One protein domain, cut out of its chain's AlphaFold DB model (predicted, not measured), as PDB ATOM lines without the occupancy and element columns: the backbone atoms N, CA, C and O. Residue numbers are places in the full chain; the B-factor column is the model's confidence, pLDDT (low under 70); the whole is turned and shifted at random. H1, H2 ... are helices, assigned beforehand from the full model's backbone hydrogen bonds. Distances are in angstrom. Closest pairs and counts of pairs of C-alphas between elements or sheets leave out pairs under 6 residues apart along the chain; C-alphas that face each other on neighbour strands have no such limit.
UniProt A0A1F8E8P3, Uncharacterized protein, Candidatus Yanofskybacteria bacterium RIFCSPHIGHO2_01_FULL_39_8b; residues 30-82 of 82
ATOM      1  N   ILE A  30     174.459 171.861 143.721       57.75
ATOM      2  CA  ILE A  30     174.368 171.540 145.150       57.75
ATOM      3  C   ILE A  30     173.015 170.871 145.480       57.75
ATOM      4  O   ILE A  30     171.975 171.296 144.972       57.75
ATOM      5  N   PRO A  31     172.990 169.796 146.302       60.88
ATOM      6  CA  PRO A  31     171.787 169.279 146.956       60.88
ATOM      7  C   PRO A  31     170.975 170.386 147.621       60.88
ATOM      8  O   PRO A  31     171.493 171.107 148.468       60.88
ATOM      9  N   ILE A  32     169.695 170.502 147.276       60.91
ATOM     10  CA  ILE A  32     168.863 171.578 147.810       60.91
ATOM     11  C   ILE A  32     167.751 171.022 148.688       60.91
ATOM     12  O   ILE A  32     166.807 170.391 148.199       60.91
ATOM     13  N   GLY A  33     167.828 171.326 149.977       59.94
ATOM     14  CA  GLY A  33     166.791 171.027 150.953       59.94
ATOM     15  C   GLY A  33     167.344 170.993 152.379       59.94
ATOM     16  O   GLY A  33     168.501 171.349 152.601       59.94
ATOM     17  N   PRO A  34     166.534 170.570 153.365       60.12
ATOM     18  CA  PRO A  34     166.907 170.605 154.782       60.12
ATOM     19  C   PRO A  34     168.056 169.652 155.146       60.12
ATOM     20  O   PRO A  34     168.595 169.726 156.249       60.12
ATOM     21  N   THR A  35     168.423 168.735 154.246       62.78
ATOM     22  CA  THR A  35     169.472 167.736 154.460       62.78
ATOM     23  C   THR A  35     170.395 167.646 153.247       62.78
ATOM     24  O   THR A  35     169.991 167.907 152.114       62.78
ATOM     25  N   LYS A  36     171.637 167.196 153.476       66.00
ATOM     26  CA  LYS A  36     172.623 166.926 152.411       66.00
ATOM     27  C   LYS A  36     172.203 165.801 151.458       66.00
ATOM     28  O   LYS A  36     172.803 165.653 150.401       66.00
ATOM     29  N   ASP A  37     171.181 165.035 151.833       71.12
ATOM     30  CA  ASP A  37     170.641 163.924 151.048       71.12
ATOM     31  C   ASP A  37     169.566 164.371 150.050       71.12
ATOM     32  O   ASP A  37     169.069 163.552 149.280       71.12
ATOM     33  N   CYS A  38     169.174 165.649 150.065       77.19
ATOM     34  CA  CYS A  38     168.185 166.178 149.134       77.19
ATOM     35  C   CYS A  38     168.699 166.168 147.686       77.19
ATOM     36  O   CYS A  38     169.892 166.248 147.411       77.19
ATOM     37  N   LEU A  39     167.784 166.104 146.722       78.94
ATOM     38  CA  LEU A  39     168.146 166.105 145.307       78.94
ATOM     39  C   LEU A  39     168.724 167.467 144.888       78.94
ATOM     40  O   LEU A  39     168.216 168.521 145.286       78.94
ATOM     41  N   SER A  40     169.735 167.474 144.024       76.62
ATOM     42  CA  SER A  40     170.139 168.708 143.330       76.62
ATOM     43  C   SER A  40     169.081 169.116 142.300       76.62
ATOM     44  O   SER A  40     168.270 168.289 141.863       76.62
ATOM     45  N   SER A  41     169.055 170.383 141.865       72.81
ATOM     46  CA  SER A  41     168.087 170.781 140.826       72.81
ATOM     47  C   SER A  41     168.347 170.074 139.497       72.81
ATOM     48  O   SER A  41     167.393 169.800 138.775       72.81
ATOM     49  N   ASN A  42     169.587 169.671 139.198       72.50
ATOM     50  CA  ASN A  42     169.883 168.824 138.038       72.50
ATOM     51  C   ASN A  42     169.177 167.465 138.116       72.50
ATOM     52  O   ASN A  42     168.604 167.015 137.125       72.50
ATOM     53  N   GLN A  43     169.163 166.822 139.288       79.38
ATOM     54  CA  GLN A  43     168.453 165.553 139.476       79.38
ATOM     55  C   GLN A  43     166.935 165.731 139.359       79.38
ATOM     56  O   GLN A  43     166.270 164.919 138.715       79.38
ATOM     57  N   VAL A  44     166.390 166.818 139.915       78.31
ATOM     58  CA  VAL A  44     164.965 167.170 139.781       78.31
ATOM     59  C   VAL A  44     164.600 167.409 138.312       78.31
ATOM     60  O   VAL A  44     163.623 166.851 137.815       78.31
ATOM     61  N   VAL A  45     165.406 168.178 137.582       75.50
ATOM     62  CA  VAL A  45     165.208 168.469 136.156       75.50
ATOM     63  C   VAL A  45     165.322 167.206 135.301       75.50
ATOM     64  O   VAL A  45     164.450 166.970 134.466       75.50
ATOM     65  N   ALA A  46     166.335 166.364 135.517       78.62
ATOM     66  CA  ALA A  46     166.498 165.100 134.795       78.62
ATOM     67  C   ALA A  46     165.316 164.145 135.041       78.62
ATOM     68  O   ALA A  46     164.860 163.445 134.132       78.62
ATOM     69  N   TYR A  47     164.772 164.146 136.261       82.25
ATOM     70  CA  TYR A  47     163.560 163.404 136.575       82.25
ATOM     71  C   TYR A  47     162.347 163.979 135.832       82.25
ATOM     72  O   TYR A  47     161.581 163.247 135.204       82.25
ATOM     73  N   VAL A  48     162.142 165.290 135.871       78.44
ATOM     74  CA  VAL A  48     160.940 165.915 135.311       78.44
ATOM     75  C   VAL A  48     160.960 165.959 133.779       78.44
ATOM     76  O   VAL A  48     160.021 165.470 133.150       78.44
ATOM     77  N   ARG A  49     162.015 166.525 133.182       76.00
ATOM     78  CA  ARG A  49     162.128 166.788 131.739       76.00
ATOM     79  C   ARG A  49     162.535 165.541 130.967       76.00
ATOM     80  O   ARG A  49     161.847 165.126 130.040       76.00
ATOM     81  N   ASP A  50     163.624 164.911 131.396       76.69
ATOM     82  CA  ASP A  50     164.238 163.803 130.655       76.69
ATOM     83  C   ASP A  50     163.593 162.447 131.006       76.69
ATOM     84  O   ASP A  50     164.018 161.402 130.515       76.69
ATOM     85  N   LYS A  51     162.569 162.456 131.877       78.50
ATOM     86  CA  LYS A  51     161.824 161.282 132.362       78.50
ATOM     87  C   LYS A  51     162.724 160.171 132.917       78.50
ATOM     88  O   LYS A  51     162.330 159.005 132.936       78.50
ATOM     89  N   ARG A  52     163.914 160.515 133.422       81.69
ATOM     90  CA  ARG A  52     164.821 159.543 134.044       81.69
ATOM     91  C   ARG A  52     164.249 159.110 135.393       81.69
ATOM     92  O   ARG A  52     163.905 159.938 136.235       81.69
ATOM     93  N   ARG A  53     164.081 157.804 135.588       84.44
ATOM     94  CA  ARG A  53     163.475 157.199 136.787       84.44
ATOM     95  C   ARG A  53     164.481 156.286 137.477       84.44
ATOM     96  O   ARG A  53     164.273 155.084 137.582       84.44
ATOM     97  N   GLU A  54     165.604 156.851 137.907       83.81
ATOM     98  CA  GLU A  54     166.607 156.078 138.639       83.81
ATOM     99  C   GLU A  54     166.008 155.528 139.948       83.81
ATOM    100  O   GLU A  54     165.417 156.304 140.706       83.81
ATOM    101  N   PRO A  55     166.168 154.227 140.262       82.50
ATOM    102  CA  PRO A  55     165.525 153.611 141.427       82.50
ATOM    103  C   PRO A  55     165.837 154.308 142.756       82.50
ATOM    104  O   PRO A  55     164.963 154.435 143.610       82.50
ATOM    105  N   LYS A  56     167.070 154.810 142.920       81.62
ATOM    106  CA  LYS A  56     167.487 155.555 144.118       81.62
ATOM    107  C   LYS A  56     166.733 156.877 144.268       81.62
ATOM    108  O   LYS A  56     166.316 157.204 145.372       81.62
ATOM    109  N   ILE A  57     166.514 157.596 143.165       82.56
ATOM    110  CA  ILE A  57     165.749 158.848 143.156       82.56
ATOM    111  C   ILE A  57     164.283 158.549 143.469       82.56
ATOM    112  O   ILE A  57     163.720 159.167 144.361       82.56
ATOM    113  N   VAL A  58     163.680 157.561 142.799       84.31
ATOM    114  CA  VAL A  58     162.279 157.170 143.047       84.31
ATOM    115  C   VAL A  58     162.061 156.793 144.514       84.31
ATOM    116  O   VAL A  58     161.094 157.248 145.121       84.31
ATOM    117  N   LYS A  59     162.982 156.021 145.105       85.88
ATOM    118  CA  LYS A  59     162.942 155.688 146.532       85.88
ATOM    119  C   LYS A  59     163.055 156.939 147.408       85.88
ATOM    120  O   LYS A  59     162.207 157.145 148.268       85.88
ATOM    121  N   HIS A  60     164.035 157.802 147.147       86.00
ATOM    122  CA  HIS A  60     164.227 159.035 147.912       86.00
ATOM    123  C   HIS A  60     162.983 159.938 147.902       86.00
ATOM    124  O   HIS A  60     162.648 160.535 148.918       86.00
ATOM    125  N   LEU A  61     162.241 160.005 146.793       83.50
ATOM    126  CA  LEU A  61     161.008 160.799 146.711       83.50
ATOM    127  C   LEU A  61     159.890 160.305 147.632       83.50
ATOM    128  O   LEU A  61     159.085 161.112 148.092       83.50
ATOM    129  N   SER A  62     159.856 159.007 147.941       84.44
ATOM    130  CA  SER A  62     158.930 158.476 148.947       84.44
ATOM    131  C   SER A  62     159.315 158.857 150.382       84.44
ATOM    132  O   SER A  62     158.469 158.826 151.269       84.44
ATOM    133  N   GLU A  63     160.572 159.251 150.599       84.94
ATOM    134  CA  GLU A  63     161.156 159.542 151.912       84.94
ATOM    135  C   GLU A  63     161.358 161.055 152.142       84.94
ATOM    136  O   GLU A  63     161.426 161.504 153.283       84.94
ATOM    137  N   CYS A  64     161.419 161.862 151.076       83.06
ATOM    138  CA  CYS A  64     161.669 163.300 151.136       83.06
ATOM    139  C   CYS A  64     160.532 164.109 150.491       83.06
ATOM    140  O   CYS A  64     160.472 164.291 149.270       83.06
ATOM    141  N   SER A  65     159.649 164.653 151.333       80.88
ATOM    142  CA  SER A  65     158.523 165.498 150.910       80.88
ATOM    143  C   SER A  65     158.974 166.764 150.174       80.88
ATOM    144  O   SER A  65     158.365 167.129 149.170       80.88
ATOM    145  N   VAL A  66     160.081 167.379 150.604       81.12
ATOM    146  CA  VAL A  66     160.655 168.583 149.977       81.12
ATOM    147  C   VAL A  66     161.085 168.306 148.533       81.12
ATOM    148  O   VAL A  66     160.744 169.057 147.620       81.12
ATOM    149  N   CYS A  67     161.790 167.198 148.282       81.50
ATOM    150  CA  CYS A  67     162.195 166.810 146.927       81.50
ATOM    151  C   CYS A  67     160.989 166.484 146.034       81.50
ATOM    152  O   CYS A  67     160.982 166.830 144.850       81.50
ATOM    153  N   SER A  68     159.955 165.864 146.604       82.50
ATOM    154  CA  SER A  68     158.701 165.583 145.902       82.50
ATOM    155  C   SER A  68     157.952 166.856 145.502       82.50
ATOM    156  O   SER A  68     157.512 166.978 144.358       82.50
ATOM    157  N   GLU A  69     157.859 167.841 146.393       81.12
ATOM    158  CA  GLU A  69     157.240 169.134 146.089       81.12
ATOM    159  C   GLU A  69     158.016 169.895 145.007       81.12
ATOM    160  O   GLU A  69     157.425 170.402 144.048       81.12
ATOM    161  N   ARG A  70     159.352 169.881 145.079       78.88
ATOM    162  CA  ARG A  70     160.214 170.485 144.054       78.88
ATOM    163  C   ARG A  70     159.990 169.865 142.677       78.88
ATOM    164  O   ARG A  70     159.889 170.601 141.699       78.88
ATOM    165  N   ILE A  71     159.816 168.548 142.573       81.69
ATOM    166  CA  ILE A  71     159.455 167.895 141.301       81.69
ATOM    167  C   ILE A  71     158.127 168.416 140.748       81.69
ATOM    168  O   ILE A  71     158.017 168.639 139.542       81.69
ATOM    169  N   ILE A  72     157.126 168.635 141.603       80.31
ATOM    170  CA  ILE A  72     155.823 169.168 141.182       80.31
ATOM    171  C   ILE A  72     155.973 170.606 140.674       80.31
ATOM    172  O   ILE A  72     155.441 170.932 139.610       80.31
ATOM    173  N   ILE A  73     156.706 171.457 141.398       76.06
ATOM    174  CA  ILE A  73     156.949 172.857 141.019       76.06
ATOM    175  C   ILE A  73     157.686 172.922 139.679       76.06
ATOM    176  O   ILE A  73     157.190 173.532 138.731       76.06
ATOM    177  N   PHE A  74     158.818 172.227 139.559       74.25
ATOM    178  CA  PHE A  74     159.602 172.192 138.323       74.25
ATOM    179  C   PHE A  74     158.797 171.587 137.165       74.25
ATOM    180  O   PHE A  74     158.856 172.089 136.044       74.25
ATOM    181  N   GLY A  75     157.980 170.564 137.432       73.94
ATOM    182  CA  GLY A  75     157.056 169.977 136.461       73.94
ATOM    183  C   GLY A  75     156.032 170.960 135.908       73.94
ATOM    184  O   GLY A  75     155.750 170.927 134.712       73.94
ATOM    185  N   LYS A  76     155.493 171.851 136.744       75.44
ATOM    186  CA  LYS A  76     154.582 172.917 136.301       75.44
ATOM    187  C   LYS A  76     155.315 173.983 135.490       75.44
ATOM    188  O   LYS A  76     154.791 174.428 134.471       75.44
ATOM    189  N   LEU A  77     156.515 174.373 135.923       67.44
ATOM    190  CA  LEU A  77     157.312 175.404 135.256       67.44
ATOM    191  C   LEU A  77     157.749 174.972 133.856       67.44
ATOM    192  O   LEU A  77     157.500 175.707 132.910       67.44
ATOM    193  N   ILE A  78     158.305 173.766 133.715       67.12
ATOM    194  CA  ILE A  78     158.758 173.237 132.419       67.12
ATOM    195  C   ILE A  78     157.586 173.120 131.433       67.12
ATOM    196  O   ILE A  78     157.707 173.529 130.285       67.12
ATOM    197  N   LYS A  79     156.417 172.648 131.888       65.94
ATOM    198  CA  LYS A  79     155.203 172.581 131.051       65.94
ATOM    199  C   LYS A  79     154.652 173.941 130.623       65.94
ATOM    200  O   LYS A  79     153.836 173.980 129.718       65.94
ATOM    201  N   SER A  80     155.016 175.018 131.317       58.94
ATOM    202  CA  SER A  80     154.557 176.380 131.007       58.94
ATOM    203  C   SER A  80     155.518 177.118 130.065       58.94
ATOM    204  O   SER A  80     155.282 178.283 129.750       58.94
ATOM    205  N   THR A  81     156.630 176.479 129.686       54.03
ATOM    206  CA  THR A  81     157.671 177.023 128.798       54.03
ATOM    207  C   THR A  81     157.779 176.305 127.449       54.03
ATOM    208  O   THR A  81     158.481 176.815 126.581       54.03
ATOM    209  N   ASP A  82     157.110 175.158 127.291       49.12
ATOM    210  CA  ASP A  82     156.794 174.515 125.999       49.12
ATOM    211  C   ASP A  82     155.488 175.104 125.433       49.12
ATOM    212  O   ASP A  82     155.404 175.287 124.199       49.12
TER     213      ASP A  82
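Overview. This is residues 30 to 82 of the 82 residues of an uncharacterized protein of Candidatus Yanofskybacteria bacterium RIFCSPHIGHO2_01_FULL_39_8b (UniProt A0A1F8E8P3). One long helix, H3, makes the long axis, with the short helix H1 packed across it and the short helix H2 meeting its first part in a corner. Residues 30 to 40 form an unnamed stretch before H1. The printed part has 53 residues with three named helices, H1, H2, H3 in chain order, and is all helix. It is compact, with a radius of gyration of the C-alphas of 10.5 A and spans of 31 by 21 by 18 A.

Along the chain. H1 is residues 41 to 48, beginning at C-alpha 41 (168.087, 170.781, 140.826). H2 is residues 55 to 63. H3 is residues 65 to 79, 21.3 A long, ending at C-alpha 79 (155.203, 172.581, 131.051).

Arrangement. H1 touches H3, closest at the C-alphas of Val 48 and Gly 75, 5.7 A; the tilt of 68 degrees is only just steep. H1 and H2 are only just apart, at 8.1 A. H2 and H3 only just touch, with 3 pairs of C-alphas within 8 A, only at the corner by their tight link; the closest are Leu 61 and Ser 68, 5.4 A. Every O i to N i+4 pair is within hydrogen-bond range in H1 and H3, and 3 of 5 in H2.

Size, cuts and confidence. The farthest C-alphas, Thr 35 and Asp 82, are 31.9 A apart. The printed part has no cut. Residues 30 to 36 and 77 to 82 have pLDDT under 70.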